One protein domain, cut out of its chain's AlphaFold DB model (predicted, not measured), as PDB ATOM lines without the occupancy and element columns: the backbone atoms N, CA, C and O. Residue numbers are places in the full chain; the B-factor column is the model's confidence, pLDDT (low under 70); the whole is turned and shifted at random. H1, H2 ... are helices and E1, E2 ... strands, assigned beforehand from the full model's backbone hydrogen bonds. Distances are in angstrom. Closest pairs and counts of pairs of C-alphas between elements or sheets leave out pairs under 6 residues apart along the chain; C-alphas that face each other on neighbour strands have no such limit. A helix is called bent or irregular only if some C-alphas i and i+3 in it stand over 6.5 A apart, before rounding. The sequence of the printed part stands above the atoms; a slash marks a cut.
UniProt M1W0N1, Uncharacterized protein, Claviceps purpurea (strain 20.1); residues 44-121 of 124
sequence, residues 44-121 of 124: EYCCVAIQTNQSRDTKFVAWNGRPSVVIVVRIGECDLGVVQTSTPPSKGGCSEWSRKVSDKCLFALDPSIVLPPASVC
ATOM      1  N   GLU A  44     178.680 201.479 182.611       81.88
ATOM      2  CA  GLU A  44     179.977 200.828 182.661       81.88
ATOM      3  C   GLU A  44     180.955 201.575 181.757       81.88
ATOM      4  O   GLU A  44     180.600 202.029 180.669       81.88
ATOM      5  N   TYR A  45     182.207 201.685 182.188       84.50
ATOM      6  CA  TYR A  45     183.234 202.412 181.454       84.50
ATOM      7  C   TYR A  45     184.405 201.498 181.128       84.50
ATOM      8  O   TYR A  45     184.841 200.701 181.960       84.50
ATOM      9  N   CYS A  46     184.964 201.678 179.936       85.12
ATOM     10  CA  CYS A  46     186.313 201.225 179.636       85.12
ATOM     11  C   CYS A  46     187.266 202.405 179.684       85.12
ATOM     12  O   CYS A  46     186.939 203.532 179.310       85.12
ATOM     13  N   CYS A  47     188.479 202.125 180.120       85.44
ATOM     14  CA  CYS A  47     189.552 203.088 180.088       85.44
ATOM     15  C   CYS A  47     190.356 202.925 178.810       85.44
ATOM     16  O   CYS A  47     190.636 201.815 178.361       85.44
ATOM     17  N   VAL A  48     190.724 204.056 178.238       85.94
ATOM     18  CA  VAL A  48     191.486 204.153 177.010       85.94
ATOM     19  C   VAL A  48     192.708 204.997 177.329       85.94
ATOM     20  O   VAL A  48     192.604 206.204 177.555       85.94
ATOM     21  N   ALA A  49     193.868 204.349 177.387       83.88
ATOM     22  CA  ALA A  49     195.136 205.044 177.498       83.88
ATOM     23  C   ALA A  49     195.596 205.422 176.090       83.88
ATOM     24  O   ALA A  49     195.786 204.558 175.234       83.88
ATOM     25  N   ILE A  50     195.749 206.718 175.860       83.94
ATOM     26  CA  ILE A  50     196.231 207.285 174.610       83.94
ATOM     27  C   ILE A  50     197.651 207.755 174.866       83.94
ATOM     28  O   ILE A  50     197.896 208.575 175.747       83.94
ATOM     29  N   GLN A  51     198.591 207.241 174.094       81.56
ATOM     30  CA  GLN A  51     199.970 207.678 174.149       81.56
ATOM     31  C   GLN A  51     200.369 208.197 172.777       81.56
ATOM     32  O   GLN A  51     200.359 207.462 171.793       81.56
ATOM     33  N   THR A  52     200.700 209.480 172.740       77.50
ATOM     34  CA  THR A  52     201.284 210.162 171.588       77.50
ATOM     35  C   THR A  52     202.780 210.357 171.833       77.50
ATOM     36  O   THR A  52     203.279 210.134 172.938       77.50
ATOM     37  N   ASN A  53     203.508 210.838 170.826       74.31
ATOM     38  CA  ASN A  53     204.925 211.183 170.981       74.31
ATOM     39  C   ASN A  53     205.185 212.320 171.991       74.31
ATOM     40  O   ASN A  53     206.328 212.531 172.384       74.31
ATOM     41  N   GLN A  54     204.149 213.055 172.409       71.62
ATOM     42  CA  GLN A  54     204.272 214.231 173.277       71.62
ATOM     43  C   GLN A  54     203.548 214.079 174.619       71.62
ATOM     44  O   GLN A  54     203.917 214.743 175.585       71.62
ATOM     45  N   SER A  55     202.524 213.226 174.698       74.44
ATOM     46  CA  SER A  55     201.668 213.102 175.877       74.44
ATOM     47  C   SER A  55     201.223 211.666 176.127       74.44
ATOM     48  O   SER A  55     201.153 210.829 175.224       74.44
ATOM     49  N   ARG A  56     200.874 211.398 177.385       80.62
ATOM     50  CA  ARG A  56     200.147 210.199 177.784       80.62
ATOM     51  C   ARG A  56     198.889 210.627 178.516       80.62
ATOM     52  O   ARG A  56     198.962 211.161 179.618       80.62
ATOM     53  N   ASP A  57     197.755 210.343 177.903       79.94
ATOM     54  CA  ASP A  57     196.435 210.697 178.388       79.94
ATOM     55  C   ASP A  57     195.632 209.436 178.680       79.94
ATOM     56  O   ASP A  57     195.854 208.364 178.120       79.94
ATOM     57  N   THR A  58     194.693 209.540 179.609       83.38
ATOM     58  CA  THR A  58     193.786 208.446 179.951       83.38
ATOM     59  C   THR A  58     192.363 208.973 179.903       83.38
ATOM     60  O   THR A  58     192.073 210.035 180.452       83.38
ATOM     61  N   LYS A  59     191.484 208.267 179.193       83.94
ATOM     62  CA  LYS A  59     190.088 208.659 178.983       83.94
ATOM     63  C   LYS A  59     189.164 207.521 179.384       83.94
ATOM     64  O   LYS A  59     189.436 206.365 179.082       83.94
ATOM     65  N   PHE A  60     188.054 207.867 180.022       84.62
ATOM     66  CA  PHE A  60     186.996 206.925 180.362       84.62
ATOM     67  C   PHE A  60     185.888 207.041 179.326       84.62
ATOM     68  O   PHE A  60     185.357 208.124 179.087       84.62
ATOM     69  N   VAL A  61     185.568 205.924 178.687       87.00
ATOM     70  CA  VAL A  61     184.591 205.847 177.610       87.00
ATOM     71  C   VAL A  61     183.432 204.984 178.087       87.00
ATOM     72  O   VAL A  61     183.619 203.805 178.389       87.00
ATOM     73  N   ALA A  62     182.244 205.585 178.161       87.56
ATOM     74  CA  ALA A  62     181.022 204.891 178.546       87.56
ATOM     75  C   ALA A  62     180.656 203.833 177.502       87.56
ATOM     76  O   ALA A  62     180.677 204.106 176.296       87.56
ATOM     77  N   TRP A  63     180.298 202.639 177.964       86.62
ATOM     78  CA  TRP A  63     179.697 201.614 177.130       86.62
ATOM     79  C   TRP A  63     178.255 201.996 176.813       86.62
ATOM     80  O   TRP A  63     177.467 202.304 177.703       86.62
ATOM     81  N   ASN A  64     177.907 201.991 175.530       86.81
ATOM     82  CA  ASN A  64     176.594 202.443 175.068       86.81
ATOM     83  C   ASN A  64     175.634 201.301 174.699       86.81
ATOM     84  O   ASN A  64     174.624 201.539 174.036       86.81
ATOM     85  N   GLY A  65     175.960 200.062 175.073       84.19
ATOM     86  CA  GLY A  65     175.103 198.904 174.825       84.19
ATOM     87  C   GLY A  65     175.206 198.295 173.425       84.19
ATOM     88  O   GLY A  65     174.595 197.256 173.179       84.19
ATOM     89  N   ARG A  66     175.932 198.914 172.480       87.88
ATOM     90  CA  ARG A  66     175.896 198.517 171.062       87.88
ATOM     91  C   ARG A  66     177.231 198.687 170.330       87.88
ATOM     92  O   ARG A  66     177.996 199.601 170.636       87.88
ATOM     93  N   PRO A  67     177.491 197.880 169.285       89.50
ATOM     94  CA  PRO A  67     178.671 198.065 168.456       89.50
ATOM     95  C   PRO A  67     178.682 199.451 167.814       89.50
ATOM     96  O   PRO A  67     177.752 199.832 167.101       89.50
ATOM     97  N   SER A  68     179.713 200.236 168.105       89.81
ATOM     98  CA  SER A  68     179.793 201.624 167.655       89.81
ATOM     99  C   SER A  68     181.219 202.145 167.700       89.81
ATOM    100  O   SER A  68     182.056 201.655 168.455       89.81
ATOM    101  N   VAL A  69     181.505 203.154 166.882       89.94
ATOM    102  CA  VAL A  69     182.782 203.867 166.931       89.94
ATOM    103  C   VAL A  69     182.619 205.071 167.842       89.94
ATOM    104  O   VAL A  69     181.779 205.932 167.577       89.94
ATOM    105  N   VAL A  70     183.454 205.157 168.872       90.38
ATOM    106  CA  VAL A  70     183.527 206.323 169.752       90.38
ATOM    107  C   VAL A  70     184.864 207.011 169.552       90.38
ATOM    108  O   VAL A  70     185.917 206.401 169.728       90.38
ATOM    109  N   ILE A  71     184.819 208.284 169.165       89.44
ATOM    110  CA  ILE A  71     186.010 209.124 169.040       89.44
ATOM    111  C   ILE A  71     186.429 209.536 170.450       89.44
ATOM    112  O   ILE A  71     185.644 210.127 171.189       89.44
ATOM    113  N   VAL A  72     187.659 209.198 170.822       88.12
ATOM    114  CA  VAL A  72     188.217 209.439 172.158       88.12
ATOM    115  C   VAL A  72     189.038 210.727 172.176       88.12
ATOM    116  O   VAL A  72     189.018 211.465 173.161       88.12
ATOM    117  N   VAL A  73     189.740 211.030 171.082       85.75
ATOM    118  CA  VAL A  73     190.455 212.296 170.913       85.75
ATOM    119  C   VAL A  73     190.514 212.691 169.438       85.75
ATOM    120  O   VAL A  73     190.556 211.842 168.549       85.75
ATOM    121  N   ARG A  74     190.523 214.003 169.198       87.31
ATOM    122  CA  ARG A  74     190.736 214.624 167.892       87.31
ATOM    123  C   ARG A  74     191.955 215.536 167.975       87.31
ATOM    124  O   ARG A  74     191.977 216.449 168.797       87.31
ATOM    125  N   ILE A  75     192.958 215.282 167.138       82.62
ATOM    126  CA  ILE A  75     194.201 216.060 167.056       82.62
ATOM    127  C   ILE A  75     194.284 216.646 165.644       82.62
ATOM    128  O   ILE A  75     194.692 215.970 164.701       82.62
ATOM    129  N   GLY A  76     193.846 217.893 165.468       84.12
ATOM    130  CA  GLY A  76     193.669 218.462 164.128       84.12
ATOM    131  C   GLY A  76     192.623 217.671 163.331       84.12
ATOM    132  O   GLY A  76     191.475 217.585 163.758       84.12
ATOM    133  N   GLU A  77     193.024 217.069 162.204       85.62
ATOM    134  CA  GLU A  77     192.167 216.170 161.406       85.62
ATOM    135  C   GLU A  77     192.329 214.670 161.741       85.62
ATOM    136  O   GLU A  77     191.687 213.816 161.122       85.62
ATOM    137  N   CYS A  78     193.196 214.333 162.699       84.19
ATOM    138  CA  CYS A  78     193.418 212.964 163.152       84.19
ATOM    139  C   CYS A  78     192.393 212.594 164.229       84.19
ATOM    140  O   CYS A  78     192.457 213.089 165.356       84.19
ATOM    141  N   ASP A  79     191.467 211.702 163.879       88.31
ATOM    142  CA  ASP A  79     190.510 211.123 164.819       88.31
ATOM    143  C   ASP A  79     191.041 209.792 165.352       88.31
ATOM    144  O   ASP A  79     191.323 208.860 164.592       88.31
ATOM    145  N   LEU A  80     191.141 209.708 166.674       87.38
ATOM    146  CA  LEU A  80     191.488 208.498 167.404       87.38
ATOM    147  C   LEU A  80     190.262 208.032 168.165       87.38
ATOM    148  O   LEU A  80     189.726 208.735 169.023       87.38
ATOM    149  N   GLY A  81     189.814 206.835 167.836       90.12
ATOM    150  CA  GLY A  81     188.626 206.233 168.393       90.12
ATOM    151  C   GLY A  81     188.845 204.798 168.826       90.12
ATOM    152  O   GLY A  81     189.879 204.175 168.577       90.12
ATOM    153  N   VAL A  82     187.813 204.268 169.460       91.44
ATOM    154  CA  VAL A  82     187.682 202.857 169.798       91.44
ATOM    155  C   VAL A  82     186.380 202.332 169.212       91.44
ATOM    156  O   VAL A  82     185.378 203.045 169.140       91.44
ATOM    157  N   VAL A  83     186.404 201.090 168.755       91.19
ATOM    158  CA  VAL A  83     185.223 200.357 168.323       91.19
ATOM    159  C   VAL A  83     184.735 199.564 169.522       91.19
ATOM    160  O   VAL A  83     185.410 198.635 169.963       91.19
ATOM    161  N   GLN A  84     183.585 199.958 170.056       90.94
ATOM    162  CA  GLN A  84     182.906 199.232 171.117       90.94
ATOM    163  C   GLN A  84     182.233 197.982 170.557       90.94
ATOM    164  O   GLN A  84     181.802 197.963 169.400       90.94
ATOM    165  N   THR A  85     182.089 196.967 171.401       89.12
ATOM    166  CA  THR A  85     181.285 195.774 171.123       89.12
ATOM    167  C   THR A  85     179.977 195.805 171.915       89.12
ATOM    168  O   THR A  85     179.738 196.676 172.755       89.12
ATOM    169  N   SER A  86     179.096 194.842 171.647       88.00
ATOM    170  CA  SER A  86     177.892 194.607 172.452       88.00
ATOM    171  C   SER A  86     178.192 193.963 173.810       88.00
ATOM    172  O   SER A  86     177.268 193.754 174.592       88.00
ATOM    173  N   THR A  87     179.444 193.595 174.088       87.38
ATOM    174  CA  THR A  87     179.828 192.969 175.353       87.38
ATOM    175  C   THR A  87     180.075 194.058 176.401       87.38
ATOM    176  O   THR A  87     180.893 194.950 176.162       87.38
ATOM    177  N   PRO A  88     179.402 194.010 177.562       84.75
ATOM    178  CA  PRO A  88     179.613 194.987 178.625       84.75
ATOM    179  C   PRO A  88     181.022 194.884 179.243       84.75
ATOM    180  O   PRO A  88     181.561 193.773 179.358       84.75
ATOM    181  N   PRO A  89     181.628 196.007 179.676       85.25
ATOM    182  CA  PRO A  89     182.883 196.031 180.432       85.25
ATOM    183  C   PRO A  89     182.968 195.039 181.604       85.25
ATOM    184  O   PRO A  89     184.004 194.391 181.759       85.25
ATOM    185  N   SER A  90     181.899 194.855 182.389       80.31
ATOM    186  CA  SER A  90     181.870 193.904 183.519       80.31
ATOM    187  C   SER A  90     182.063 192.445 183.110       80.31
ATOM    188  O   SER A  90     182.507 191.631 183.918       80.31
ATOM    189  N   LYS A  91     181.778 192.108 181.848       84.25
ATOM    190  CA  LYS A  91     182.000 190.778 181.263       84.25
ATOM    191  C   LYS A  91     183.308 190.684 180.474       84.25
ATOM    192  O   LYS A  91     183.495 189.736 179.722       84.25
ATOM    193  N   GLY A  92     184.204 191.661 180.624       81.50
ATOM    194  CA  GLY A  92     185.460 191.721 179.875       81.50
ATOM    195  C   GLY A  92     185.341 192.399 178.509       81.50
ATOM    196  O   GLY A  92     186.281 192.338 177.723       81.50
ATOM    197  N   GLY A  93     184.241 193.103 178.219       85.56
ATOM    198  CA  GLY A  93     184.035 193.759 176.923       85.56
ATOM    199  C   GLY A  93     185.148 194.732 176.519       85.56
ATOM    200  O   GLY A  93     185.446 194.854 175.336       85.56
ATOM    201  N   CYS A  94     185.840 195.358 177.479       85.94
ATOM    202  CA  CYS A  94     186.938 196.289 177.186       85.94
ATOM    203  C   CYS A  94     188.098 195.662 176.406       85.94
ATOM    204  O   CYS A  94     188.725 196.356 175.610       85.94
ATOM    205  N   SER A  95     188.395 194.372 176.612       84.38
ATOM    206  CA  SER A  95     189.460 193.692 175.862       84.38
ATOM    207  C   SER A  95     189.063 193.352 174.427       84.38
ATOM    208  O   SER A  95     189.932 193.079 173.605       84.38
ATOM    209  N   GLU A  96     187.765 193.366 174.122       86.56
ATOM    210  CA  GLU A  96     187.249 193.133 172.770       86.56
ATOM    211  C   GLU A  96     187.159 194.422 171.952       86.56
ATOM    212  O   GLU A  96     186.940 194.381 170.738       86.56
ATOM    213  N   TRP A  97     187.302 195.581 172.597       88.50
ATOM    214  CA  TRP A  97     187.310 196.847 171.887       88.50
ATOM    215  C   TRP A  97     188.566 196.933 171.022       88.50
ATOM    216  O   TRP A  97     189.647 196.484 171.397       88.50
ATOM    217  N   SER A  98     188.431 197.521 169.839       87.31
ATOM    218  CA  SER A  98     189.558 197.697 168.920       87.31
ATOM    219  C   SER A  98     189.835 199.169 168.682       87.31
ATOM    220  O   SER A  98     188.939 200.010 168.743       87.31
ATOM    221  N   ARG A  99     191.095 199.513 168.423       88.06
ATOM    222  CA  ARG A  99     191.462 200.885 168.068       88.06
ATOM    223  C   ARG A  99     190.980 201.215 166.656       88.06
ATOM    224  O   ARG A  99     191.092 200.392 165.750       88.06
ATOM    225  N   LYS A 100     190.526 202.448 166.458       87.38
ATOM    226  CA  LYS A 100     190.274 203.027 165.140       87.38
ATOM    227  C   LYS A 100     191.049 204.329 165.019       87.38
ATOM    228  O   LYS A 100     190.820 205.261 165.781       87.38
ATOM    229  N   VAL A 101     191.961 204.377 164.061       86.06
ATOM    230  CA  VAL A 101     192.780 205.552 163.764       86.06
ATOM    231  C   VAL A 101     192.380 206.029 162.375       86.06
ATOM    232  O   VAL A 101     192.259 205.214 161.466       86.06
ATOM    233  N   SER A 102     192.095 207.321 162.228       84.69
ATOM    234  CA  SER A 102     191.807 207.927 160.926       84.69
ATOM    235  C   SER A 102     193.044 207.897 160.023       84.69
ATOM    236  O   SER A 102     194.151 208.165 160.484       84.69
ATOM    237  N   ASP A 103     192.854 207.685 158.720       82.75
ATOM    238  CA  ASP A 103     193.940 207.718 157.721       82.75
ATOM    239  C   ASP A 103     194.608 209.101 157.609       82.75
ATOM    240  O   ASP A 103     195.689 209.250 157.047       82.75
ATOM    241  N   LYS A 104     193.966 210.132 158.168       82.75
ATOM    242  CA  LYS A 104     194.484 211.502 158.238       82.75
ATOM    243  C   LYS A 104     195.525 211.712 159.343       82.75
ATOM    244  O   LYS A 104     196.058 212.812 159.485       82.75
ATOM    245  N   CYS A 105     195.799 210.695 160.155       80.00
ATOM    246  CA  CYS A 105     196.825 210.767 161.181       80.00
ATOM    247  C   CYS A 105     198.213 210.723 160.534       80.00
ATOM    248  O   CYS A 105     198.620 209.718 159.959       80.00
ATOM    249  N   LEU A 106     198.951 211.833 160.626       72.75
ATOM    250  CA  LEU A 106     200.339 211.897 160.168       72.75
ATOM    251  C   LEU A 106     201.173 210.848 160.919       72.75
ATOM    252  O   LEU A 106     201.113 210.785 162.147       72.75
ATOM    253  N   PHE A 107     202.000 210.083 160.199       60.91
ATOM    254  CA  PHE A 107     202.889 209.050 160.764       60.91
ATOM    255  C   PHE A 107     203.737 209.546 161.951       60.91
ATOM    256  O   PHE A 107     204.076 208.772 162.839       60.91
ATOM    257  N   ALA A 108     204.035 210.847 162.006       54.12
ATOM    258  CA  ALA A 108     204.784 211.481 163.090       54.12
ATOM    259  C   ALA A 108     204.051 211.524 164.447       54.12
ATOM    260  O   ALA A 108     204.663 211.909 165.441       54.12
ATOM    261  N   LEU A 109     202.764 211.166 164.512       61.91
ATOM    262  CA  LEU A 109     201.989 211.138 165.754       61.91
ATOM    263  C   LEU A 109     201.806 209.732 166.339       61.91
ATOM    264  O   LEU A 109     201.268 209.687 167.442       61.91
ATOM    265  N   ASP A 110     202.236 208.660 165.635       62.84
ATOM    266  CA  ASP A 110     201.878 207.231 165.839       62.84
ATOM    267  C   ASP A 110     201.233 206.931 167.203       62.84
ATOM    268  O   ASP A 110     201.896 206.505 168.157       62.84
ATOM    269  N   PRO A 111     199.935 207.248 167.339       67.75
ATOM    270  CA  PRO A 111     199.311 207.258 168.639       67.75
ATOM    271  C   PRO A 111     198.950 205.826 169.001       67.75
ATOM    272  O   PRO A 111     198.121 205.172 168.360       67.75
ATOM    273  N   SER A 112     199.566 205.328 170.066       72.81
ATOM    274  CA  SER A 112     199.218 204.025 170.605       72.81
ATOM    275  C   SER A 112     197.998 204.162 171.514       72.81
ATOM    276  O   SER A 112     197.942 205.000 172.414       72.81
ATOM    277  N   ILE A 113     196.986 203.341 171.236       72.94
ATOM    278  CA  ILE A 113     195.805 203.195 172.080       72.94
ATOM    279  C   ILE A 113     195.939 201.860 172.795       72.94
ATOM    280  O   ILE A 113     195.979 200.813 172.147       72.94
ATOM    281  N   VAL A 114     196.007 201.908 174.120       76.56
ATOM    282  CA  VAL A 114     196.022 200.724 174.979       76.56
ATOM    283  C   VAL A 114     194.697 200.662 175.725       76.56
ATOM    284  O   VAL A 114     194.271 201.639 176.342       76.56
ATOM    285  N   LEU A 115     194.059 199.496 175.663       74.75
ATOM    286  CA  LEU A 115     192.813 199.176 176.351       74.75
ATOM    287  C   LEU A 115     193.144 198.280 177.550       74.75
ATOM    288  O   LEU A 115     193.191 197.056 177.406       74.75
ATOM    289  N   PRO A 116     193.475 198.857 178.718       67.62
ATOM    290  CA  PRO A 116     193.671 198.067 179.923       67.62
ATOM    291  C   PRO A 116     192.371 197.346 180.327       67.62
ATOM    292  O   PRO A 116     191.271 197.840 180.061       67.62
ATOM    293  N   PRO A 117     192.475 196.187 181.001       62.62
ATOM    294  CA  PRO A 117     191.308 195.495 181.533       62.62
ATOM    295  C   PRO A 117     190.558 196.378 182.540       62.62
ATOM    296  O   PRO A 117     191.168 197.156 183.276       62.62
ATOM    297  N   ALA A 118     189.230 196.231 182.588       56.16
ATOM    298  CA  ALA A 118     188.328 197.087 183.367       56.16
ATOM    299  C   ALA A 118     188.728 197.219 184.852       56.16
ATOM    300  O   ALA A 118     188.635 198.305 185.427       56.16
ATOM    301  N   SER A 119     189.259 196.146 185.449       58.38
ATOM    302  CA  SER A 119     189.718 196.104 186.846       58.38
ATOM    303  C   SER A 119     190.848 197.086 187.166       58.38
ATOM    304  O   SER A 119     190.968 197.544 188.299       58.38
ATOM    305  N   VAL A 120     191.667 197.454 186.179       59.06
ATOM    306  CA  VAL A 120     192.796 198.383 186.364       59.06
ATOM    307  C   VAL A 120     192.319 199.836 186.437       59.06
ATOM    308  O   VAL A 120     193.061 200.715 186.873       59.06
ATOM    309  N   CYS A 121     191.087 200.117 186.012       55.00
ATOM    310  CA  CYS A 121     190.634 201.486 185.776       55.00
ATOM    311  C   CYS A 121     189.443 201.914 186.625       55.00
ATOM    312  O   CYS A 121     189.161 203.101 186.695       55.00
TER     313      CYS A 121
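Overview. This is residues 44 to 121 of the 124 residues of an uncharacterized protein of Claviceps purpurea (strain 20.1) (UniProt M1W0N1). The domain is a small, elongated sandwich: the antiparallel sheet E2 E1 E6 and the antiparallel sheet E3 E4 E5 are face to face, the strands of the one at 31 degrees to those of the other. A single short helix, H1, only grazes both sheets, and the bent strand E3 is the longest strand by residues. The printed part has 78 residues, with one named helix and six named strands in the order E1 E2 E3 E4 H1 E5 E6; the class is mostly strand. The whole is compact, with a radius of gyration of the C-alphas of 12.2 A, and spans 36 by 23 by 14 A.

Arrangement. E1, residues 45 to 51, and E2, residues 56 to 62, form an antiparallel hairpin at 158 degrees, with N 48 and O 59 2.8 A apart, within hydrogen-bond range. E1 is the inner strand; its other neighbour is the edge strand E6, residues 112 to 114, antiparallel at 151 degrees, with N 51 and O 112 at 2.9 A. In the other sheet E3, residues 68 to 75, bends by 53 degrees at residue 72 and forms a hairpin with the inner strand E4, residues 78 to 84, at 154 degrees, with N 70 and O 82 at 2.9 A. E4 and the edge strand E5, residues 98 to 101, are antiparallel at 162 degrees, with N 81 and O 100 at 2.8 A. Between the sheets, the closest C-alphas of E2 and E3 are those of Lys 59 and Val 72, 7.1 A apart, and those of E5 and E6 are Arg 99 and Ile 113, 6.3 A apart. E1 and E4 are near each other, while E4 and E6 are only just apart, at 8.3 A. H1, residues 93 to 96, has its closest C-alpha approach to E1 at Cys 94 and Cys 46, 5.5 A; it is too short for an O i to N i+4 pair, and its one O i to N i+3 pair is within range.

Along the chain. E1 begins at C-alpha 45, (183.234, 202.412, 181.454), and is 19.0 A long. E2 is 19.9 A long, E3 20.4 A and E4 19.0 A; E3 begins at C-alpha 68, (179.793, 201.624, 167.655). H1 is 5.3 A long and E5 9.9 A. E6 is 6.3 A long and ends at C-alpha 114, (196.022, 200.724, 174.979).

Size, cuts and confidence. The two C-alphas farthest apart are those of Lys 91 and Ala 108, at 35.7 A. The printed part has no cut and no long link; the links E4 to H1 and E5 to E6 are short, and the others are tight. The mean pLDDT of the printed part is 81.0, and residues 107 to 111 and 116 to 121 are under 70.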